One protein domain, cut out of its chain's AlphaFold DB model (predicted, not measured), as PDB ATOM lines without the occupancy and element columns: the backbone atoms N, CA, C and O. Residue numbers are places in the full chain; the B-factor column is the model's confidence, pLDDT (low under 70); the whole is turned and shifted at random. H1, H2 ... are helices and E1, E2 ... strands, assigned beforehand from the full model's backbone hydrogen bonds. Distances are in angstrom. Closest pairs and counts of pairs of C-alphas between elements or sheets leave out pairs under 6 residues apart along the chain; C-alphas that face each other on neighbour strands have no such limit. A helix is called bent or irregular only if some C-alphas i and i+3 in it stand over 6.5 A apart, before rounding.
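What this domain is: This is residues 211 to 372 of the 603 residues of the protein "Immunoreactive 53 kDa antigen PG123" of Mucinivorans hirudinis (UniProt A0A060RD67). Two lobes stand end to end: a twisted four-stranded sheet with the long helix H3 along one face and H1 over its E1 side, and a cluster of helices H4, H5 and H6 with the kinked H7, which leads back into the sheet's strand E4. Find 162 printed residues with seven named helices and four named strands, in the order E1 H1 H2 E2 H3 E3 H4 H5 H6 H7 E4; the class is mixed, helices and strands. The sheet runs E1 E4 E2 E3 and is mixed. The whole is compact, with a radius of gyration of the C-alphas of 17.3 A, yet elongated, 53 by 29 by 27 A.

How they stand to each other: Start at E1, residues 211 to 215, an edge strand; its antiparallel neighbour is E4, residues 363 to 371, with N 212 and O 367 2.9 A apart. H1, residues 230 to 242, is over E1 and E4 at a height of 9.0 A over the sheet; its closest C-alphas to E1 are Asn 230 and Ile 214, 5.7 A. H2, residues 244 to 248, only grazes the sheet with residues 245 to 248. E2, residues 249 to 258, is antiparallel to E4, with N 253 and O 368 2.9 A apart. E1, H1, H2 and E2 form a split strand-helix-strand unit, its strands running the same way with E4 between them, and its crossover is right-handed. H3, residues 264 to 285, has a height of 7.1 A over the sheet; its closest C-alphas to E3, residues 294 to 301, are Lys 268 and Gly 300, 3.7 A. E2 and E3 are parallel, N 256 and O 297 3.0 A apart; with H3 between them they form a strand-helix-strand unit, right-handed too. H1 and H3 on one face give two layers, helices and sheet. Next, H4, residues 303 to 312, and H5, residues 319 to 327, make a helical hairpin at a shallow tilt of 25 degrees, closest at C-alphas Arg 307 and Leu 323, 6.6 A. H5 and H6, residues 333 to 340, make another at 13 degrees, closest at Ile 325 and Arg 336, 6.0 A. H7, residues 343 to 361, touches H4 with residues 357 to 361 alone, about perpendicular at 80 degrees, closest at C-alphas Gly 305 and Leu 361, 6.5 A. H1, H3, H4, H5 and H6 have every O i to N i+4 pair within hydrogen-bond range; H2 has 0 of 1, with 2 of 2 O i to N i+3, and H7 6 of 15, with 5 of 16.

Where its parts are: Find C-alpha 211 at (-32.262, -14.946, -15.881), where E1 begins. H3 runs 31.5 A from C-alpha 264 at (-31.266, -14.426, 9.688), and E2 27.2 A. H7, 19.2 A long, is irregular, with C-alphas 345 and 348 7.7 A apart, and has a kink of 59 degrees near residue 354. E4, 23.1 A, ends at C-alpha 371, (-21.752, -13.095, -22.353).

The domain as a whole: The C-alphas of Lys 244 and Gly 345 are the two farthest apart, 55.2 A. The printed part has no cut; look for the long link, E1 to H1, at residues 216 to 229. Mean pLDDT of the printed part is 81.4; 24 residues are under 70, among them residues 243 to 251 and 367 to 372.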
ATOM      1  N   VAL A 211     -32.028 -14.724 -17.316       64.38
ATOM      2  CA  VAL A 211     -32.262 -14.946 -15.881       64.38
ATOM      3  C   VAL A 211     -33.186 -16.144 -15.674       64.38
ATOM      4  O   VAL A 211     -34.334 -16.138 -16.112       64.38
ATOM      5  N   VAL A 212     -32.711 -17.167 -14.966       67.81
ATOM      6  CA  VAL A 212     -33.439 -18.426 -14.736       67.81
ATOM      7  C   VAL A 212     -33.364 -18.823 -13.258       67.81
ATOM      8  O   VAL A 212     -32.294 -18.802 -12.654       67.81
ATOM      9  N   THR A 213     -34.501 -19.140 -12.628       77.88
ATOM     10  CA  THR A 213     -34.590 -19.273 -11.157       77.88
ATOM     11  C   THR A 213     -34.938 -20.680 -10.692       77.88
ATOM     12  O   THR A 213     -36.020 -21.191 -10.965       77.88
ATOM     13  N   ILE A 214     -34.028 -21.270  -9.917       83.31
ATOM     14  CA  ILE A 214     -34.179 -22.573  -9.274       83.31
ATOM     15  C   ILE A 214     -34.765 -22.406  -7.868       83.31
ATOM     16  O   ILE A 214     -34.228 -21.703  -7.001       83.31
ATOM     17  N   TYR A 215     -35.860 -23.118  -7.627       81.69
ATOM     18  CA  TYR A 215     -36.567 -23.174  -6.355       81.69
ATOM     19  C   TYR A 215     -36.057 -24.313  -5.478       81.69
ATOM     20  O   TYR A 215     -35.712 -25.393  -5.955       81.69
ATOM     21  N   TYR A 216     -36.071 -24.102  -4.165       83.19
ATOM     22  CA  TYR A 216     -35.679 -25.116  -3.188       83.19
ATOM     23  C   TYR A 216     -36.785 -25.318  -2.153       83.19
ATOM     24  O   TYR A 216     -37.451 -24.365  -1.737       83.19
ATOM     25  N   ARG A 217     -36.973 -26.567  -1.706       84.06
ATOM     26  CA  ARG A 217     -37.961 -26.896  -0.666       84.06
ATOM     27  C   ARG A 217     -37.650 -26.161   0.649       84.06
ATOM     28  O   ARG A 217     -36.522 -25.720   0.894       84.06
ATOM     29  N   TRP A 218     -38.674 -26.018   1.491       83.19
ATOM     30  CA  TRP A 218     -38.544 -25.415   2.822       83.19
ATOM     31  C   TRP A 218     -37.454 -26.120   3.639       83.19
ATOM     32  O   TRP A 218     -37.414 -27.348   3.674       83.19
ATOM     33  N   ASP A 219     -36.564 -25.326   4.242       83.25
ATOM     34  CA  ASP A 219     -35.373 -25.785   4.967       83.25
ATOM     35  C   ASP A 219     -34.485 -26.783   4.185       83.25
ATOM     36  O   ASP A 219     -33.903 -27.708   4.745       83.25
ATOM     37  N   LYS A 220     -34.392 -26.663   2.856       86.75
ATOM     38  CA  LYS A 220     -33.534 -27.540   2.043       86.75
ATOM     39  C   LYS A 220     -32.627 -26.767   1.099       86.75
ATOM     40  O   LYS A 220     -32.991 -25.712   0.572       86.75
ATOM     41  N   ASP A 221     -31.454 -27.349   0.883       85.19
ATOM     42  CA  ASP A 221     -30.405 -26.915  -0.040       85.19
ATOM     43  C   ASP A 221     -29.991 -28.015  -1.034       85.19
ATOM     44  O   ASP A 221     -29.077 -27.806  -1.824       85.19
ATOM     45  N   ASN A 222     -30.700 -29.152  -1.074       89.75
ATOM     46  CA  ASN A 222     -30.575 -30.139  -2.148       89.75
ATOM     47  C   ASN A 222     -31.421 -29.741  -3.373       89.75
ATOM     48  O   ASN A 222     -32.566 -29.304  -3.229       89.75
ATOM     49  N   LEU A 223     -30.875 -29.930  -4.578       88.81
ATOM     50  CA  LEU A 223     -31.563 -29.644  -5.838       88.81
ATOM     51  C   LEU A 223     -32.604 -30.732  -6.149       88.81
ATOM     52  O   LEU A 223     -32.265 -31.813  -6.623       88.81
ATOM     53  N   ASP A 224     -33.880 -30.443  -5.898       89.06
ATOM     54  CA  ASP A 224     -34.987 -31.265  -6.394       89.06
ATOM     55  C   ASP A 224     -35.370 -30.803  -7.803       89.06
ATOM     56  O   ASP A 224     -35.983 -29.745  -7.973       89.06
ATOM     57  N   LYS A 225     -35.022 -31.608  -8.814       88.62
ATOM     58  CA  LYS A 225     -35.291 -31.288 -10.222       88.62
ATOM     59  C   LYS A 225     -36.781 -31.136 -10.548       88.62
ATOM     60  O   LYS A 225     -37.095 -30.474 -11.522       88.62
ATOM     61  N   THR A 226     -37.683 -31.702  -9.743       86.56
ATOM     62  CA  THR A 226     -39.139 -31.713  -9.987       86.56
ATOM     63  C   THR A 226     -39.922 -30.699  -9.143       86.56
ATOM     64  O   THR A 226     -41.153 -30.700  -9.141       86.56
ATOM     65  N   TYR A 227     -39.237 -29.837  -8.384       82.31
ATOM     66  CA  TYR A 227     -39.892 -28.875  -7.501       82.31
ATOM     67  C   TYR A 227     -40.270 -27.572  -8.222       82.31
ATOM     68  O   TYR A 227     -39.404 -26.842  -8.695       82.31
ATOM     69  N   LEU A 228     -41.569 -27.247  -8.243       80.44
ATOM     70  CA  LEU A 228     -42.120 -26.091  -8.969       80.44
ATOM     71  C   LEU A 228     -41.682 -26.125 -10.450       80.44
ATOM     72  O   LEU A 228     -41.806 -27.172 -11.079       80.44
ATOM     73  N   THR A 229     -41.173 -25.027 -11.013       77.62
ATOM     74  CA  THR A 229     -40.745 -24.957 -12.424       77.62
ATOM     75  C   THR A 229     -39.381 -25.600 -12.694       77.62
ATOM     76  O   THR A 229     -38.930 -25.571 -13.836       77.62
ATOM     77  N   ASN A 230     -38.701 -26.177 -11.689       83.62
ATOM     78  CA  ASN A 230     -37.303 -26.611 -11.813       83.62
ATOM     79  C   ASN A 230     -37.040 -27.521 -13.022       83.62
ATOM     80  O   ASN A 230     -35.980 -27.392 -13.624       83.62
ATOM     81  N   THR A 231     -37.979 -28.385 -13.423       79.50
ATOM     82  CA  THR A 231     -37.823 -29.224 -14.623       79.50
ATOM     83  C   THR A 231     -37.633 -28.364 -15.876       79.50
ATOM     84  O   THR A 231     -36.686 -28.566 -16.626       79.50
ATOM     85  N   GLN A 232     -38.501 -27.367 -16.069       73.62
ATOM     86  CA  GLN A 232     -38.465 -26.443 -17.207       73.62
ATOM     87  C   GLN A 232     -37.221 -25.552 -17.137       73.62
ATOM     88  O   GLN A 232     -36.498 -25.420 -18.120       73.62
ATOM     89  N   THR A 233     -36.927 -25.004 -15.956       77.12
ATOM     90  CA  THR A 233     -35.767 -24.132 -15.721       77.12
ATOM     91  C   THR A 233     -34.441 -24.860 -15.956       77.12
ATOM     92  O   THR A 233     -33.516 -24.291 -16.529       77.12
ATOM     93  N   LEU A 234     -34.332 -26.133 -15.563       82.25
ATOM     94  CA  LEU A 234     -33.143 -26.946 -15.825       82.25
ATOM     95  C   LEU A 234     -33.011 -27.300 -17.310       82.25
ATOM     96  O   LEU A 234     -31.892 -27.262 -17.810       82.25
ATOM     97  N   SER A 235     -34.110 -27.562 -18.025       71.75
ATOM     98  CA  SER A 235     -34.079 -27.741 -19.487       71.75
ATOM     99  C   SER A 235     -33.710 -26.455 -20.235       71.75
ATOM    100  O   SER A 235     -32.998 -26.520 -21.228       71.75
ATOM    101  N   GLN A 236     -34.131 -25.277 -19.760       68.31
ATOM    102  CA  GLN A 236     -33.701 -23.986 -20.319       68.31
ATOM    103  C   GLN A 236     -32.188 -23.776 -20.153       68.31
ATOM    104  O   GLN A 236     -31.516 -23.370 -21.099       68.31
ATOM    105  N   ILE A 237     -31.645 -24.096 -18.972       79.25
ATOM    106  CA  ILE A 237     -30.198 -24.069 -18.698       79.25
ATOM    107  C   ILE A 237     -29.448 -25.058 -19.601       79.25
ATOM    108  O   ILE A 237     -28.401 -24.708 -20.139       79.25
ATOM    109  N   ASP A 238     -29.973 -26.273 -19.769       78.75
ATOM    110  CA  ASP A 238     -29.358 -27.318 -20.591       78.75
ATOM    111  C   ASP A 238     -29.316 -26.923 -22.073       78.75
ATOM    112  O   ASP A 238     -28.241 -26.931 -22.673       78.75
ATOM    113  N   SER A 239     -30.437 -26.457 -22.637       68.81
ATOM    114  CA  SER A 239     -30.488 -25.921 -24.002       68.81
ATOM    115  C   SER A 239     -29.491 -24.779 -24.202       68.81
ATOM    116  O   SER A 239     -28.719 -24.807 -25.158       68.81
ATOM    117  N   LEU A 240     -29.461 -23.801 -23.289       67.88
ATOM    118  CA  LEU A 240     -28.568 -22.639 -23.356       67.88
ATOM    119  C   LEU A 240     -27.091 -23.049 -23.378       67.88
ATOM    120  O   LEU A 240     -26.322 -22.538 -24.190       67.88
ATOM    121  N   LEU A 241     -26.690 -23.983 -22.512       75.81
ATOM    122  CA  LEU A 241     -25.294 -24.412 -22.372       75.81
ATOM    123  C   LEU A 241     -24.829 -25.392 -23.465       75.81
ATOM    124  O   LEU A 241     -23.627 -25.638 -23.579       75.81
ATOM    125  N   HIS A 242     -25.743 -25.904 -24.293       73.19
ATOM    126  CA  HIS A 242     -25.428 -26.686 -25.493       73.19
ATOM    127  C   HIS A 242     -25.310 -25.845 -26.782       73.19
ATOM    128  O   HIS A 242     -24.812 -26.352 -27.792       73.19
ATOM    129  N   LEU A 243     -25.717 -24.569 -26.777       62.03
ATOM    130  CA  LEU A 243     -25.540 -23.665 -27.921       62.03
ATOM    131  C   LEU A 243     -24.060 -23.322 -28.152       62.03
ATOM    132  O   LEU A 243     -23.268 -23.239 -27.217       62.03
ATOM    133  N   LYS A 244     -23.688 -23.005 -29.401       56.94
ATOM    134  CA  LYS A 244     -22.338 -22.491 -29.726       56.94
ATOM    135  C   LYS A 244     -22.002 -21.190 -28.983       56.94
ATOM    136  O   LYS A 244     -20.842 -20.948 -28.668       56.94
ATOM    137  N   SER A 245     -23.012 -20.379 -28.670       52.66
ATOM    138  CA  SER A 245     -22.871 -19.162 -27.866       52.66
ATOM    139  C   SER A 245     -22.421 -19.433 -26.426       52.66
ATOM    140  O   SER A 245     -21.855 -18.538 -25.802       52.66
ATOM    141  N   ALA A 246     -22.569 -20.656 -25.902       63.78
ATOM    142  CA  ALA A 246     -22.053 -21.019 -24.582       63.78
ATOM    143  C   ALA A 246     -20.520 -20.862 -24.486       63.78
ATOM    144  O   ALA A 246     -20.003 -20.469 -23.440       63.78
ATOM    145  N   ASP A 247     -19.794 -21.047 -25.596       63.91
ATOM    146  CA  ASP A 247     -18.343 -20.813 -25.688       63.91
ATOM    147  C   ASP A 247     -17.977 -19.300 -25.649       63.91
ATOM    148  O   ASP A 247     -16.796 -18.913 -25.703       63.91
ATOM    149  N   TYR A 248     -18.982 -18.415 -25.570       61.41
ATOM    150  CA  TYR A 248     -18.868 -16.957 -25.416       61.41
ATOM    151  C   TYR A 248     -19.326 -16.462 -24.027       61.41
ATOM    152  O   TYR A 248     -19.255 -15.261 -23.771       61.41
ATOM    153  N   ILE A 249     -19.764 -17.344 -23.120       69.31
ATOM    154  CA  ILE A 249     -20.133 -16.970 -21.744       69.31
ATOM    155  C   ILE A 249     -18.874 -16.544 -20.973       69.31
ATOM    156  O   ILE A 249     -17.965 -17.345 -20.739       69.31
ATOM    157  N   ASP A 250     -18.839 -15.280 -20.545       65.12
ATOM    158  CA  ASP A 250     -17.847 -14.767 -19.596       65.12
ATOM    159  C   ASP A 250     -18.058 -15.434 -18.237       65.12
ATOM    160  O   ASP A 250     -17.158 -16.087 -17.696       65.12
ATOM    161  N   SER A 251     -19.275 -15.314 -17.701       69.75
ATOM    162  CA  SER A 251     -19.586 -15.809 -16.369       69.75
ATOM    163  C   SER A 251     -21.052 -16.163 -16.131       69.75
ATOM    164  O   SER A 251     -21.981 -15.710 -16.797       69.75
ATOM    165  N   LEU A 252     -21.229 -17.035 -15.140       76.44
ATOM    166  CA  LEU A 252     -22.495 -17.552 -14.646       76.44
ATOM    167  C   LEU A 252     -22.643 -17.109 -13.194       76.44
ATOM    168  O   LEU A 252     -21.984 -17.629 -12.291       76.44
ATOM    169  N   ARG A 253     -23.487 -16.112 -12.954       75.00
ATOM    170  CA  ARG A 253     -23.678 -15.525 -11.630       75.00
ATOM    171  C   ARG A 253     -24.891 -16.161 -10.965       75.00
ATOM    172  O   ARG A 253     -26.002 -16.061 -11.460       75.00
ATOM    173  N   ILE A 254     -24.681 -16.819  -9.832       80.62
ATOM    174  CA  ILE A 254     -25.725 -17.448  -9.024       80.62
ATOM    175  C   ILE A 254     -25.992 -16.562  -7.811       80.62
ATOM    176  O   ILE A 254     -25.157 -16.481  -6.908       80.62
ATOM    177  N   VAL A 255     -27.161 -15.927  -7.759       77.12
ATOM    178  CA  VAL A 255     -27.629 -15.187  -6.582       77.12
ATOM    179  C   VAL A 255     -28.640 -16.035  -5.819       77.12
ATOM    180  O   VAL A 255     -29.658 -16.453  -6.365       77.12
ATOM    181  N   ALA A 256     -28.352 -16.312  -4.550       81.00
ATOM    182  CA  ALA A 256     -29.123 -17.238  -3.731       81.00
ATOM    183  C   ALA A 256     -29.782 -16.549  -2.538       81.00
ATOM    184  O   ALA A 256     -29.153 -15.729  -1.861       81.00
ATOM    185  N   TYR A 257     -31.011 -16.968  -2.233       82.31
ATOM    186  CA  TYR A 257     -31.796 -16.454  -1.116       82.31
ATOM    187  C   TYR A 257     -32.440 -17.566  -0.266       82.31
ATOM    188  O   TYR A 257     -32.535 -18.746  -0.632       82.31
ATOM    189  N   ALA A 258     -32.931 -17.147   0.890       80.31
ATOM    190  CA  ALA A 258     -33.946 -17.805   1.690       80.31
ATOM    191  C   ALA A 258     -35.193 -16.905   1.769       80.31
ATOM    192  O   ALA A 258     -35.117 -15.690   1.568       80.31
ATOM    193  N   SER A 259     -36.344 -17.494   2.086       81.12
ATOM    194  CA  SER A 259     -37.512 -16.713   2.494       81.12
ATOM    195  C   SER A 259     -37.242 -16.028   3.847       81.12
ATOM    196  O   SER A 259     -36.407 -16.526   4.607       81.12
ATOM    197  N   PRO A 260     -37.929 -14.919   4.188       84.31
ATOM    198  CA  PRO A 260     -37.771 -14.254   5.486       84.31
ATOM    199  C   PRO A 260     -38.473 -15.027   6.626       84.31
ATOM    200  O   PRO A 260     -39.456 -14.572   7.215       84.31
ATOM    201  N   GLU A 261     -37.997 -16.247   6.888       82.62
ATOM    202  CA  GLU A 261     -38.549 -17.226   7.832       82.62
ATOM    203  C   GLU A 261     -37.458 -17.748   8.782       82.62
ATOM    204  O   GLU A 261     -36.629 -18.568   8.387       82.62
ATOM    205  N   GLY A 262     -37.473 -17.349  10.053       82.81
ATOM    206  CA  GLY A 262     -36.550 -17.872  11.065       82.81
ATOM    207  C   GLY A 262     -35.235 -17.084  11.177       82.81
ATOM    208  O   GLY A 262     -35.173 -15.933  10.759       82.81
ATOM    209  N   PRO A 263     -34.182 -17.643  11.804       83.56
ATOM    210  CA  PRO A 263     -33.003 -16.860  12.178       83.56
ATOM    211  C   PRO A 263     -32.221 -16.322  10.958       83.56
ATOM    212  O   PRO A 263     -31.748 -17.139  10.161       83.56
ATOM    213  N   PRO A 264     -31.967 -15.001  10.844       82.88
ATOM    214  CA  PRO A 264     -31.266 -14.426   9.688       82.88
ATOM    215  C   PRO A 264     -29.883 -15.031   9.412       82.88
ATOM    216  O   PRO A 264     -29.550 -15.327   8.265       82.88
ATOM    217  N   ASP A 265     -29.105 -15.338  10.455       83.81
ATOM    218  CA  ASP A 265     -27.820 -16.042  10.324       83.81
ATOM    219  C   ASP A 265     -27.953 -17.461   9.749       83.81
ATOM    220  O   ASP A 265     -27.059 -17.947   9.050       83.81
ATOM    221  N   TYR A 266     -29.059 -18.150  10.046       84.94
ATOM    222  CA  TYR A 266     -29.351 -19.457   9.466       84.94
ATOM    223  C   TYR A 266     -29.755 -19.316   7.997       84.94
ATOM    224  O   TYR A 266     -29.225 -20.034   7.149       84.94
ATOM    225  N   ASN A 267     -30.615 -18.346   7.684       86.62
ATOM    226  CA  ASN A 267     -31.068 -18.048   6.326       86.62
ATOM    227  C   ASN A 267     -29.923 -17.607   5.405       86.62
ATOM    228  O   ASN A 267     -29.842 -18.060   4.260       86.62
ATOM    229  N   LYS A 268     -28.960 -16.837   5.923       85.25
ATOM    230  CA  LYS A 268     -27.688 -16.553   5.250       85.25
ATOM    231  C   LYS A 268     -26.947 -17.845   4.890       85.25
ATOM    232  O   LYS A 268     -26.754 -18.111   3.703       85.25
ATOM    233  N   ARG A 269     -26.641 -18.706   5.872       87.75
ATOM    234  CA  ARG A 269     -25.966 -20.001   5.636       87.75
ATOM    235  C   ARG A 269     -26.755 -20.953   4.732       87.75
ATOM    236  O   ARG A 269     -26.157 -21.756   4.022       87.75
ATOM    237  N   LEU A 270     -28.086 -20.904   4.747       88.25
ATOM    238  CA  LEU A 270     -28.943 -21.681   3.848       88.25
ATOM    239  C   LEU A 270     -28.806 -21.190   2.399       88.25
ATOM    240  O   LEU A 270     -28.663 -22.009   1.491       88.25
ATOM    241  N   SER A 271     -28.781 -19.874   2.179       85.38
ATOM    242  CA  SER A 271     -28.532 -19.298   0.852       85.38
ATOM    243  C   SER A 271     -27.113 -19.585   0.334       85.38
ATOM    244  O   SER A 271     -26.953 -19.923  -0.836       85.38
ATOM    245  N   GLU A 272     -26.096 -19.580   1.206       86.94
ATOM    246  CA  GLU A 272     -24.721 -19.995   0.872       86.94
ATOM    247  C   GLU A 272     -24.673 -21.449   0.375       86.94
ATOM    248  O   GLU A 272     -24.099 -21.721  -0.682       86.94
ATOM    249  N   ARG A 273     -25.342 -22.383   1.070       91.56
ATOM    250  CA  ARG A 273     -25.424 -23.786   0.621       91.56
ATOM    251  C   ARG A 273     -26.152 -23.928  -0.716       91.56
ATOM    252  O   ARG A 273     -25.635 -24.602  -1.598       91.56
ATOM    253  N   ARG A 274     -27.290 -23.257  -0.911       89.56
ATOM    254  CA  ARG A 274     -28.069 -23.314  -2.168       89.56
ATOM    255  C   ARG A 274     -27.302 -22.788  -3.383       89.56
ATOM    256  O   ARG A 274     -27.373 -23.400  -4.450       89.56
ATOM    257  N   ALA A 275     -26.538 -21.705  -3.222       87.44
ATOM    258  CA  ALA A 275     -25.658 -21.201  -4.278       87.44
ATOM    259  C   ALA A 275     -24.617 -22.258  -4.678       87.44
ATOM    260  O   ALA A 275     -24.434 -22.544  -5.862       87.44
ATOM    261  N   ASN A 276     -23.984 -22.879  -3.678       90.94
ATOM    262  CA  ASN A 276     -22.970 -23.907  -3.879       90.94
ATOM    263  C   ASN A 276     -23.555 -25.203  -4.465       90.94
ATOM    264  O   ASN A 276     -22.926 -25.793  -5.336       90.94
ATOM    265  N   THR A 277     -24.768 -25.619  -4.084       94.12
ATOM    266  CA  THR A 277     -25.448 -26.767  -4.706       94.12
ATOM    267  C   THR A 277     -25.689 -26.534  -6.194       94.12
ATOM    268  O   THR A 277     -25.387 -27.423  -6.990       94.12
ATOM    269  N   LEU A 278     -26.177 -25.352  -6.602       92.31
ATOM    270  CA  LEU A 278     -26.359 -25.073  -8.030       92.31
ATOM    271  C   LEU A 278     -25.011 -24.961  -8.760       92.31
ATOM    272  O   LEU A 278     -24.869 -25.549  -9.827       92.31
ATOM    273  N   LYS A 279     -23.999 -24.298  -8.181       92.50
ATOM    274  CA  LYS A 279     -22.639 -24.257  -8.754       92.50
ATOM    275  C   LYS A 279     -22.084 -25.663  -8.985       92.50
ATOM    276  O   LYS A 279     -21.639 -25.967 -10.087       92.50
ATOM    277  N   ASN A 280     -22.158 -26.529  -7.978       94.19
ATOM    278  CA  ASN A 280     -21.675 -27.904  -8.067       94.19
ATOM    279  C   ASN A 280     -22.452 -28.706  -9.118       94.19
ATOM    280  O   ASN A 280     -21.832 -29.427  -9.892       94.19
ATOM    281  N   TYR A 281     -23.778 -28.531  -9.199       94.12
ATOM    282  CA  TYR A 281     -24.604 -29.147 -10.239       94.12
ATOM    283  C   TYR A 281     -24.187 -28.713 -11.651       94.12
ATOM    284  O   TYR A 281     -24.072 -29.559 -12.537       94.12
ATOM    285  N   LEU A 282     -23.947 -27.417 -11.871       92.19
ATOM    286  CA  LEU A 282     -23.515 -26.907 -13.174       92.19
ATOM    287  C   LEU A 282     -22.138 -27.470 -13.555       92.19
ATOM    288  O   LEU A 282     -21.990 -27.997 -14.654       92.19
ATOM    289  N   LEU A 283     -21.165 -27.454 -12.637       92.06
ATOM    290  CA  LEU A 283     -19.822 -28.004 -12.880       92.06
ATOM    291  C   LEU A 283     -19.835 -29.524 -13.118       92.06
ATOM    292  O   LEU A 283     -19.079 -30.012 -13.952       92.06
ATOM    293  N   SER A 284     -20.702 -30.281 -12.431       92.69
ATOM    294  CA  SER A 284     -20.822 -31.730 -12.645       92.69
ATOM    295  C   SER A 284     -21.584 -32.109 -13.916       92.69
ATOM    296  O   SER A 284     -21.401 -33.215 -14.416       92.69
ATOM    297  N   THR A 285     -22.468 -31.233 -14.409       92.38
ATOM    298  CA  THR A 285     -23.325 -31.514 -15.578       92.38
ATOM    299  C   THR A 285     -22.698 -31.017 -16.880       92.38
ATOM    300  O   THR A 285     -22.850 -31.668 -17.909       92.38
ATOM    301  N   TYR A 286     -21.944 -29.911 -16.844       88.88
ATOM    302  CA  TYR A 286     -21.384 -29.262 -18.033       88.88
ATOM    303  C   TYR A 286     -19.855 -29.102 -17.916       88.88
ATOM    304  O   TYR A 286     -19.379 -28.029 -17.543       88.88
ATOM    305  N   PRO A 287     -19.050 -30.122 -18.287       85.50
ATOM    306  CA  PRO A 287     -17.587 -30.113 -18.119       85.50
ATOM    307  C   PRO A 287     -16.811 -29.013 -18.868       85.50
ATOM    308  O   PRO A 287     -15.599 -28.907 -18.700       85.50
ATOM    309  N   ARG A 288     -17.476 -28.209 -19.713       82.88
ATOM    310  CA  ARG A 288     -16.892 -27.001 -20.327       82.88
ATOM    311  C   ARG A 288     -16.823 -25.815 -19.360       82.88
ATOM    312  O   ARG A 288     -15.991 -24.932 -19.551       82.88
ATOM    313  N   LEU A 289     -17.701 -25.774 -18.353       83.81
ATOM    314  CA  LEU A 289     -17.746 -24.696 -17.370       83.81
ATOM    315  C   LEU A 289     -16.575 -24.820 -16.402       83.81
ATOM    316  O   LEU A 289     -16.407 -25.839 -15.732       83.81
ATOM    317  N   ARG A 290     -15.788 -23.752 -16.287       82.69
ATOM    318  CA  ARG A 290     -14.707 -23.663 -15.305       82.69
ATOM    319  C   ARG A 290     -15.200 -23.041 -14.003       82.69
ATOM    320  O   ARG A 290     -16.137 -22.241 -13.991       82.69
ATOM    321  N   GLU A 291     -14.527 -23.349 -12.897       77.38
ATOM    322  CA  GLU A 291     -14.934 -22.848 -11.581       77.38
ATOM    323  C   GLU A 291     -14.857 -21.311 -11.467       77.38
ATOM    324  O   GLU A 291     -15.705 -20.703 -10.815       77.38
ATOM    325  N   ASP A 292     -13.899 -20.669 -12.148       75.12
ATOM    326  CA  ASP A 292     -13.730 -19.208 -12.181       75.12
ATOM    327  C   ASP A 292     -14.883 -18.470 -12.883       75.12
ATOM    328  O   ASP A 292     -15.156 -17.300 -12.581       75.12
ATOM    329  N   GLN A 293     -15.607 -19.150 -13.777       73.88
ATOM    330  CA  GLN A 293     -16.771 -18.587 -14.459       73.88
ATOM    331  C   GLN A 293     -17.999 -18.541 -13.544       73.88
ATOM    332  O   GLN A 293     -18.832 -17.654 -13.721       73.88
ATOM    333  N   ILE A 294     -18.120 -19.438 -12.553       82.50
ATOM    334  CA  ILE A 294     -19.326 -19.539 -11.716       82.50
ATOM    335  C   ILE A 294     -19.176 -18.769 -10.397       82.50
ATOM    336  O   ILE A 294     -18.526 -19.220  -9.449       82.50
ATOM    337  N   ILE A 295     -19.847 -17.621 -10.312       76.00
ATOM    338  CA  ILE A 295     -19.890 -16.769  -9.117       76.00
ATOM    339  C   ILE A 295     -21.057 -17.201  -8.228       76.00
ATOM    340  O   ILE A 295     -22.199 -17.192  -8.671       76.00
ATOM    341  N   THR A 296     -20.814 -17.490  -6.953       77.75
ATOM    342  CA  THR A 296     -21.876 -17.718  -5.956       77.75
ATOM    343  C   THR A 296     -22.028 -16.509  -5.039       77.75
ATOM    344  O   THR A 296     -21.064 -16.090  -4.398       77.75
ATOM    345  N   VAL A 297     -23.237 -15.955  -4.951       76.06
ATOM    346  CA  VAL A 297     -23.547 -14.731  -4.205       76.06
ATOM    347  C   VAL A 297     -24.742 -14.972  -3.280       76.06
ATOM    348  O   VAL A 297     -25.898 -14.906  -3.688       76.06
ATOM    349  N   ALA A 298     -24.460 -15.247  -2.011       76.50
ATOM    350  CA  ALA A 298     -25.477 -15.503  -0.995       76.50
ATOM    351  C   ALA A 298     -26.003 -14.204  -0.367       76.50
ATOM    352  O   ALA A 298     -25.208 -13.335   0.006       76.50
ATOM    353  N   LYS A 299     -27.329 -14.074  -0.251       78.38
ATOM    354  CA  LYS A 299     -27.998 -12.853   0.237       78.38
ATOM    355  C   LYS A 299     -28.699 -13.003   1.585       78.38
ATOM    356  O   LYS A 299     -28.984 -12.004   2.231       78.38
ATOM    357  N   GLY A 300     -28.971 -14.228   2.027       83.19
ATOM    358  CA  GLY A 300     -29.900 -14.459   3.128       83.19
ATOM    359  C   GLY A 300     -31.340 -14.179   2.701       83.19
ATOM    360  O   GLY A 300     -31.809 -14.745   1.718       83.19
ATOM    361  N   GLU A 301     -32.058 -13.365   3.466       82.81
ATOM    362  CA  GLU A 301     -33.514 -13.223   3.368       82.81
ATOM    363  C   GLU A 301     -33.943 -12.306   2.213       82.81
ATOM    364  O   GLU A 301     -33.470 -11.178   2.094       82.81
ATOM    365  N   ASN A 302     -34.860 -12.776   1.359       83.12
ATOM    366  CA  ASN A 302     -35.297 -12.048   0.162       83.12
ATOM    367  C   ASN A 302     -36.315 -10.926   0.460       83.12
ATOM    368  O   ASN A 302     -37.446 -10.944  -0.033       83.12
ATOM    369  N   TRP A 303     -35.923  -9.947   1.278       82.56
ATOM    370  CA  TRP A 303     -36.751  -8.786   1.624       82.56
ATOM    371  C   TRP A 303     -37.079  -7.910   0.408       82.56
ATOM    372  O   TRP A 303     -38.231  -7.514   0.246       82.56
ATOM    373  N   ASP A 304     -36.126  -7.685  -0.500       78.38
ATOM    374  CA  ASP A 304     -36.363  -6.914  -1.732       78.38
ATOM    375  C   ASP A 304     -37.314  -7.645  -2.701       78.38
ATOM    376  O   ASP A 304     -38.136  -7.024  -3.380       78.38
ATOM    377  N   GLY A 305     -37.254  -8.980  -2.756       75.06
ATOM    378  CA  GLY A 305     -38.235  -9.803  -3.464       75.06
ATOM    379  C   GLY A 305     -39.625  -9.709  -2.837       75.06
ATOM    380  O   GLY A 305     -40.599  -9.522  -3.563       75.06
ATOM    381  N   PHE A 306     -39.721  -9.770  -1.502       83.56
ATOM    382  CA  PHE A 306     -40.990  -9.602  -0.788       83.56
ATOM    383  C   PHE A 306     -41.597  -8.229  -1.083       83.56
ATOM    384  O   PHE A 306     -42.756  -8.148  -1.485       83.56
ATOM    385  N   ARG A 307     -40.795  -7.162  -0.984       86.31
ATOM    386  CA  ARG A 307     -41.209  -5.791  -1.296       86.31
ATOM    387  C   ARG A 307     -41.798  -5.678  -2.702       86.31
ATOM    388  O   ARG A 307     -42.868  -5.101  -2.864       86.31
ATOM    389  N   ARG A 308     -41.133  -6.252  -3.713       80.31
ATOM    390  CA  ARG A 308     -41.622  -6.240  -5.105       80.31
ATOM    391  C   ARG A 308     -42.940  -6.995  -5.268       80.31
ATOM    392  O   ARG A 308     -43.858  -6.448  -5.865       80.31
ATOM    393  N   MET A 309     -43.065  -8.199  -4.704       78.12
ATOM    394  CA  MET A 309     -44.316  -8.970  -4.772       78.12
ATOM    395  C   MET A 309     -45.473  -8.256  -4.051       78.12
ATOM    396  O   MET A 309     -46.575  -8.185  -4.583       78.12
ATOM    397  N   ALA A 310     -45.211  -7.663  -2.882       77.44
ATOM    398  CA  ALA A 310     -46.190  -6.889  -2.120       77.44
ATOM    399  C   ALA A 310     -46.602  -5.576  -2.817       77.44
ATOM    400  O   ALA A 310     -47.745  -5.141  -2.686       77.44
ATOM    401  N   LEU A 311     -45.697  -4.941  -3.573       76.50
ATOM    402  CA  LEU A 311     -46.012  -3.778  -4.407       76.50
ATOM    403  C   LEU A 311     -46.855  -4.155  -5.630       76.50
ATOM    404  O   LEU A 311     -47.836  -3.464  -5.900       76.50
ATOM    405  N   ALA A 312     -46.508  -5.242  -6.325       75.19
ATOM    406  CA  ALA A 312     -47.223  -5.707  -7.513       75.19
ATOM    407  C   ALA A 312     -48.643  -6.210  -7.201       75.19
ATOM    408  O   ALA A 312     -49.559  -5.986  -7.982       75.19
ATOM    409  N   ASP A 313     -48.855  -6.849  -6.048       81.25
ATOM    410  CA  ASP A 313     -50.146  -7.435  -5.676       81.25
ATOM    411  C   ASP A 313     -51.145  -6.380  -5.142       81.25
ATOM    412  O   ASP A 313     -50.914  -5.810  -4.069       81.25
ATOM    413  N   PRO A 314     -52.273  -6.100  -5.827       82.25
ATOM    414  CA  PRO A 314     -53.292  -5.162  -5.349       82.25
ATOM    415  C   PRO A 314     -54.260  -5.778  -4.323       82.25
ATOM    416  O   PRO A 314     -55.037  -5.045  -3.718       82.25
ATOM    417  N   LYS A 315     -54.243  -7.103  -4.125       91.12
ATOM    418  CA  LYS A 315     -55.160  -7.845  -3.240       91.12
ATOM    419  C   LYS A 315     -54.576  -8.093  -1.842       91.12
ATOM    420  O   LYS A 315     -55.303  -8.564  -0.969       91.12
ATOM    421  N   LEU A 316     -53.301  -7.755  -1.615       89.19
ATOM    422  CA  LEU A 316     -52.611  -7.865  -0.324       89.19
ATOM    423  C   LEU A 316     -53.365  -7.116   0.794       89.19
ATOM    424  O   LEU A 316     -53.385  -5.881   0.792       89.19
ATOM    425  N   PRO A 317     -53.930  -7.806   1.802       91.12
ATOM    426  CA  PRO A 317     -54.572  -7.117   2.913       91.12
ATOM    427  C   PRO A 317     -53.524  -6.378   3.757       91.12
ATOM    428  O   PRO A 317     -52.446  -6.906   4.022       91.12
ATOM    429  N   MET A 318     -53.852  -5.162   4.207       92.31
ATOM    430  CA  MET A 318     -52.964  -4.308   5.017       92.31
ATOM    431  C   MET A 318     -51.630  -3.956   4.318       92.31
ATOM    432  O   MET A 318     -50.620  -3.732   4.988       92.31
ATOM    433  N   LYS A 319     -51.623  -3.895   2.978       91.94
ATOM    434  CA  LYS A 319     -50.463  -3.635   2.103       91.94
ATOM    435  C   LYS A 319     -49.546  -2.512   2.581       91.94
ATOM    436  O   LYS A 319     -48.339  -2.711   2.684       91.94
ATOM    437  N   GLU A 320     -50.100  -1.363   2.946       93.69
ATOM    438  CA  GLU A 320     -49.358  -0.178   3.394       93.69
ATOM    439  C   GLU A 320     -48.629  -0.446   4.721       93.69
ATOM    440  O   GLU A 320     -47.535   0.065   4.965       93.69
ATOM    441  N   GLN A 321     -49.207  -1.293   5.575       93.75
ATOM    442  CA  GLN A 321     -48.642  -1.688   6.867       93.75
ATOM    443  C   GLN A 321     -47.570  -2.777   6.701       93.75
ATOM    444  O   GLN A 321     -46.546  -2.741   7.378       93.75
ATOM    445  N   VAL A 322     -47.749  -3.706   5.755       93.75
ATOM    446  CA  VAL A 322     -46.708  -4.674   5.365       93.75
ATOM    447  C   VAL A 322     -45.499  -3.949   4.768       93.75
ATOM    448  O   VAL A 322     -44.373  -4.163   5.214       93.75
ATOM    449  N   LEU A 323     -45.726  -3.052   3.803       90.56
ATOM    450  CA  LEU A 323     -44.670  -2.288   3.133       90.56
ATOM    451  C   LEU A 323     -43.936  -1.355   4.100       90.56
ATOM    452  O   LEU A 323     -42.711  -1.324   4.082       90.56
ATOM    453  N   SER A 324     -44.639  -0.663   5.001       93.38
ATOM    454  CA  SER A 324     -43.981   0.190   6.001       93.38
ATOM    455  C   SER A 324     -43.162  -0.586   7.040       93.38
ATOM    456  O   SER A 324     -42.179  -0.039   7.533       93.38
ATOM    457  N   ILE A 325     -43.468  -1.857   7.337       93.44
ATOM    458  CA  ILE A 325     -42.569  -2.706   8.146       93.44
ATOM    459  C   ILE A 325     -41.333  -3.127   7.340       93.44
ATOM    460  O   ILE A 325     -40.222  -3.098   7.871       93.44
ATOM    461  N   ILE A 326     -41.498  -3.502   6.067       87.50
ATOM    462  CA  ILE A 326     -40.369  -3.865   5.193       87.50
ATOM    463  C   ILE A 326     -39.415  -2.670   5.034       87.50
ATOM    464  O   ILE A 326     -38.210  -2.814   5.247       87.50
ATOM    465  N   ASP A 327     -39.957  -1.484   4.760       87.69
ATOM    466  CA  ASP A 327     -39.192  -0.281   4.417       87.69
ATOM    467  C   ASP A 327     -38.622   0.469   5.631       87.69
ATOM    468  O   ASP A 327     -37.721   1.291   5.472       87.69
ATOM    469  N   ASN A 328     -39.095   0.191   6.853       85.31
ATOM    470  CA  ASN A 328     -38.598   0.841   8.069       85.31
ATOM    471  C   ASN A 328     -37.109   0.504   8.307       85.31
ATOM    472  O   ASN A 328     -36.791  -0.661   8.567       85.31
ATOM    473  N   PRO A 329     -36.182   1.484   8.277       86.56
ATOM    474  CA  PRO A 329     -34.750   1.233   8.453       86.56
ATOM    475  C   PRO A 329     -34.349   1.032   9.922       86.56
ATOM    476  O   PRO A 329     -33.264   0.529  10.193       86.56
ATOM    477  N   ASN A 330     -35.213   1.403  10.873       89.62
ATOM    478  CA  ASN A 330     -34.913   1.430  12.307       89.62
ATOM    479  C   ASN A 330     -35.186   0.092  13.019       89.62
ATOM    480  O   ASN A 330     -35.137   0.026  14.248       89.62
ATOM    481  N   ILE A 331     -35.516  -0.966  12.272       87.25
ATOM    482  CA  ILE A 331     -35.790  -2.304  12.804       87.25
ATOM    483  C   ILE A 331     -34.974  -3.374  12.075       87.25
ATOM    484  O   ILE A 331     -34.783  -3.333  10.861       87.25
ATOM    485  N   THR A 332     -34.493  -4.349  12.844       87.06
ATOM    486  CA  THR A 332     -33.763  -5.522  12.343       87.06
ATOM    487  C   THR A 332     -34.683  -6.480  11.585       87.06
ATOM    488  O   THR A 332     -35.890  -6.510  11.827       87.06
ATOM    489  N   ASP A 333     -34.124  -7.343  10.735       84.44
ATOM    490  CA  ASP A 333     -34.903  -8.347   9.992       84.44
ATOM    491  C   ASP A 333     -35.689  -9.287  10.917       84.44
ATOM    492  O   ASP A 333     -36.856  -9.580  10.667       84.44
ATOM    493  N   LEU A 334     -35.113  -9.664  12.064       87.25
ATOM    494  CA  LEU A 334     -35.814 -10.438  13.092       87.25
ATOM    495  C   LEU A 334     -37.029  -9.682  13.668       87.25
ATOM    496  O   LEU A 334     -38.060 -10.293  13.952       87.25
ATOM    497  N   GLN A 335     -36.945  -8.355  13.810       89.88
ATOM    498  CA  GLN A 335     -38.084  -7.517  14.196       89.88
ATOM    499  C   GLN A 335     -39.097  -7.363  13.051       89.88
ATOM    500  O   GLN A 335     -40.293  -7.426  13.333       89.88
ATOM    501  N   ARG A 336     -38.664  -7.241  11.785       92.75
ATOM    502  CA  ARG A 336     -39.560  -7.259  10.610       92.75
ATOM    503  C   ARG A 336     -40.377  -8.550  10.576       92.75
ATOM    504  O   ARG A 336     -41.606  -8.490  10.562       92.75
ATOM    505  N   GLN A 337     -39.719  -9.709  10.677       89.69
ATOM    506  CA  GLN A 337     -40.393 -11.009  10.789       89.69
ATOM    507  C   GLN A 337     -41.361 -11.034  11.972       89.69
ATOM    508  O   GLN A 337     -42.524 -11.383  11.801       89.69
ATOM    509  N   ALA A 338     -40.915 -10.640  13.169       89.88
ATOM    510  CA  ALA A 338     -41.738 -10.703  14.375       89.88
ATOM    511  C   ALA A 338     -42.952  -9.757  14.349       89.88
ATOM    512  O   ALA A 338     -43.949 -10.055  15.004       89.88
ATOM    513  N   GLN A 339     -42.888  -8.638  13.624       94.06
ATOM    514  CA  GLN A 339     -44.024  -7.735  13.425       94.06
ATOM    515  C   GLN A 339     -44.994  -8.296  12.379       94.06
ATOM    516  O   GLN A 339     -46.177  -8.449  12.679       94.06
ATOM    517  N   ILE A 340     -44.507  -8.700  11.201       92.88
ATOM    518  CA  ILE A 340     -45.354  -9.247  10.125       92.88
ATOM    519  C   ILE A 340     -46.001 -10.577  10.554       92.88
ATOM    520  O   ILE A 340     -47.195 -10.770  10.346       92.88
ATOM    521  N   ALA A 341     -45.277 -11.454  11.255       88.56
ATOM    522  CA  ALA A 341     -45.807 -12.711  11.799       88.56
ATOM    523  C   ALA A 341     -46.835 -12.527  12.934       88.56
ATOM    524  O   ALA A 341     -47.557 -13.470  13.256       88.56
ATOM    525  N   LYS A 342     -46.926 -11.331  13.532       91.62
ATOM    526  CA  LYS A 342     -47.965 -10.957  14.511       91.62
ATOM    527  C   LYS A 342     -49.087 -10.108  13.905       91.62
ATOM    528  O   LYS A 342     -50.136  -9.974  14.534       91.62
ATOM    529  N   MET A 343     -48.893  -9.549  12.709       89.44
ATOM    530  CA  MET A 343     -49.880  -8.715  12.024       89.44
ATOM    531  C   MET A 343     -51.176  -9.495  11.773       89.44
ATOM    532  O   MET A 343     -51.155 -10.678  11.433       89.44
ATOM    533  N   ASP A 344     -52.309  -8.834  12.015       91.69
ATOM    534  CA  ASP A 344     -53.645  -9.442  12.038       91.69
ATOM    535  C   ASP A 344     -53.750 -10.694  12.947       91.69
ATOM    536  O   ASP A 344     -54.396 -11.690  12.623       91.69
ATOM    537  N   GLY A 345     -53.032 -10.699  14.078       87.62
ATOM    538  CA  GLY A 345     -52.940 -11.863  14.970       87.62
ATOM    539  C   GLY A 345     -52.220 -13.065  14.342       87.62
ATOM    540  O   GLY A 345     -52.456 -14.202  14.744       87.62
ATOM    541  N   GLY A 346     -51.390 -12.827  13.322       89.31
ATOM    542  CA  GLY A 346     -50.703 -13.844  12.524       89.31
ATOM    543  C   GLY A 346     -51.531 -14.421  11.369       89.31
ATOM    544  O   GLY A 346     -51.012 -15.243  10.608       89.31
ATOM    545  N   ARG A 347     -52.792 -13.994  11.185       88.94
ATOM    546  CA  ARG A 347     -53.641 -14.450  10.068       88.94
ATOM    547  C   ARG A 347     -53.080 -14.013   8.720       88.94
ATOM    548  O   ARG A 347     -52.930 -14.858   7.844       88.94
ATOM    549  N   LEU A 348     -52.715 -12.738   8.572       89.06
ATOM    550  CA  LEU A 348     -52.143 -12.200   7.332       89.06
ATOM    551  C   LEU A 348     -50.869 -12.954   6.924       89.06
ATOM    552  O   LEU A 348     -50.717 -13.365   5.772       89.06
ATOM    553  N   TYR A 349     -49.992 -13.202   7.901       88.56
ATOM    554  CA  TYR A 349     -48.781 -13.990   7.709       88.56
ATOM    555  C   TYR A 349     -49.092 -15.402   7.206       88.56
ATOM    556  O   TYR A 349     -48.614 -15.805   6.147       88.56
ATOM    557  N   LYS A 350     -49.913 -16.153   7.948       86.38
ATOM    558  CA  LYS A 350     -50.189 -17.567   7.667       86.38
ATOM    559  C   LYS A 350     -51.000 -17.775   6.386       86.38
ATOM    560  O   LYS A 350     -50.714 -18.709   5.640       86.38
ATOM    561  N   ASN A 351     -52.023 -16.954   6.171       87.12
ATOM    562  CA  ASN A 351     -53.052 -17.196   5.161       87.12
ATOM    563  C   ASN A 351     -52.725 -16.546   3.812       87.12
ATOM    564  O   ASN A 351     -53.229 -17.016   2.800       87.12
ATOM    565  N   TYR A 352     -51.905 -15.489   3.794       88.62
ATOM    566  CA  TYR A 352     -51.626 -14.717   2.581       88.62
ATOM    567  C   TYR A 352     -50.125 -14.658   2.270       88.62
ATOM    568  O   TYR A 352     -49.680 -15.179   1.252       88.62
ATOM    569  N   ILE A 353     -49.312 -14.099   3.170       88.06
ATOM    570  CA  ILE A 353     -47.879 -13.853   2.918       88.06
ATOM    571  C   ILE A 353     -47.095 -15.165   2.739       88.06
ATOM    572  O   ILE A 353     -46.291 -15.295   1.812       88.06
ATOM    573  N   LEU A 354     -47.350 -16.158   3.596       84.38
ATOM    574  CA  LEU A 354     -46.679 -17.456   3.557       84.38
ATOM    575  C   LEU A 354     -46.948 -18.249   2.253       84.38
ATOM    576  O   LEU A 354     -45.976 -18.686   1.627       84.38
ATOM    577  N   PRO A 355     -48.209 -18.448   1.805       79.25
ATOM    578  CA  PRO A 355     -48.491 -19.148   0.551       79.25
ATOM    579  C   PRO A 355     -48.194 -18.318  -0.706       79.25
ATOM    580  O   PRO A 355     -47.659 -18.886  -1.661       79.25
ATOM    581  N   ASN A 356     -48.505 -17.015  -0.715       78.31
ATOM    582  CA  ASN A 356     -48.508 -16.208  -1.942       78.31
ATOM    583  C   ASN A 356     -47.155 -15.552  -2.234       78.31
ATOM    584  O   ASN A 356     -46.850 -15.318  -3.397       78.31
ATOM    585  N   TYR A 357     -46.319 -15.311  -1.216       82.12
ATOM    586  CA  TYR A 357     -44.975 -14.752  -1.405       82.12
ATOM    587  C   TYR A 357     -43.889 -15.712  -0.941       82.12
ATOM    588  O   TYR A 357     -43.048 -16.118  -1.737       82.12
ATOM    589  N   TYR A 358     -43.888 -16.125   0.331       81.19
ATOM    590  CA  TYR A 358     -42.731 -16.818   0.916       81.19
ATOM    591  C   TYR A 358     -42.448 -18.169   0.246       81.19
ATOM    592  O   TYR A 358     -41.289 -18.568   0.138       81.19
ATOM    593  N   ARG A 359     -43.479 -18.841  -0.284       73.62
ATOM    594  CA  ARG A 359     -43.336 -20.009  -1.169       73.62
ATOM    595  C   ARG A 359     -42.398 -19.746  -2.353       73.62
ATOM    596  O   ARG A 359     -41.587 -20.616  -2.657       73.62
ATOM    597  N   TYR A 360     -42.504 -18.580  -2.988       70.50
ATOM    598  CA  TYR A 360     -41.715 -18.186  -4.156       70.50
ATOM    599  C   TYR A 360     -40.418 -17.474  -3.765       70.50
ATOM    600  O   TYR A 360     -39.394 -17.734  -4.381       70.50
ATOM    601  N   LEU A 361     -40.395 -16.701  -2.669       71.38
ATOM    602  CA  LEU A 361     -39.171 -16.115  -2.084       71.38
ATOM    603  C   LEU A 361     -38.164 -17.156  -1.569       71.38
ATOM    604  O   LEU A 361     -37.027 -16.822  -1.244       71.38
ATOM    605  N   ARG A 362     -38.531 -18.441  -1.588       65.06
ATOM    606  CA  ARG A 362     -37.599 -19.580  -1.610       65.06
ATOM    607  C   ARG A 362     -36.908 -19.739  -2.985       65.06
ATOM    608  O   ARG A 362     -36.538 -20.857  -3.352       65.06
ATOM    609  N   THR A 363     -36.699 -18.624  -3.700       60.94
ATOM    610  CA  THR A 363     -35.774 -18.413  -4.825       60.94
ATOM    611  C   THR A 363     -34.361 -18.780  -4.374       60.94
ATOM    612  O   THR A 363     -33.575 -17.934  -3.940       60.94
ATOM    613  N   GLY A 364     -34.063 -20.076  -4.354       61.00
ATOM    614  CA  GLY A 364     -32.868 -20.573  -3.687       61.00
ATOM    615  C   GLY A 364     -31.607 -20.361  -4.508       61.00
ATOM    616  O   GLY A 364     -30.543 -20.221  -3.918       61.00
ATOM    617  N   ALA A 365     -31.724 -20.277  -5.834       65.56
ATOM    618  CA  ALA A 365     -30.648 -19.845  -6.714       65.56
ATOM    619  C   ALA A 365     -31.217 -19.290  -8.033       65.56
ATOM    620  O   ALA A 365     -31.693 -20.051  -8.872       65.56
ATOM    621  N   SER A 366     -31.151 -17.975  -8.229       74.06
ATOM    622  CA  SER A 366     -31.331 -17.345  -9.541       74.06
ATOM    623  C   SER A 366     -29.981 -17.317 -10.255       74.06
ATOM    624  O   SER A 366     -29.004 -16.800  -9.715       74.06
ATOM    625  N   LEU A 367     -29.921 -17.918 -11.438       67.88
ATOM    626  CA  LEU A 367     -28.765 -17.929 -12.322       67.88
ATOM    627  C   LEU A 367     -28.933 -16.836 -13.380       67.88
ATOM    628  O   LEU A 367     -29.975 -16.743 -14.026       67.88
ATOM    629  N   PHE A 368     -27.881 -16.049 -13.550       67.56
ATOM    630  CA  PHE A 368     -27.768 -14.937 -14.477       67.56
ATOM    631  C   PHE A 368     -26.593 -15.222 -15.420       67.56
ATOM    632  O   PHE A 368     -25.494 -15.554 -14.956       67.56
ATOM    633  N   VAL A 369     -26.820 -15.133 -16.730       61.00
ATOM    634  CA  VAL A 369     -25.803 -15.413 -17.756       61.00
ATOM    635  C   VAL A 369     -25.212 -14.107 -18.280       61.00
ATOM    636  O   VAL A 369     -25.950 -13.222 -18.712       61.00
ATOM    637  N   VAL A 370     -23.881 -14.006 -18.257       61.25
ATOM    638  CA  VAL A 370     -23.112 -12.868 -18.775       61.25
ATOM    639  C   VAL A 370     -22.262 -13.348 -19.951       61.25
ATOM    640  O   VAL A 370     -21.379 -14.193 -19.786       61.25
ATOM    641  N   TYR A 371     -22.524 -12.812 -21.141       55.31
ATOM    642  CA  TYR A 371     -21.752 -13.095 -22.353       55.31
ATOM    643  C   TYR A 371     -20.627 -12.071 -22.553       55.31
ATOM    644  O   TYR A 371     -20.688 -10.946 -22.063       55.31
ATOM    645  N   ASN A 372     -19.581 -12.470 -23.275       52.31
ATOM    646  CA  ASN A 372     -18.473 -11.604 -23.659       52.31
ATOM    647  C   ASN A 372     -18.791 -10.907 -25.004       52.31
ATOM    648  O   ASN A 372     -18.900 -11.608 -26.012       52.31
TER     649      ASN A 372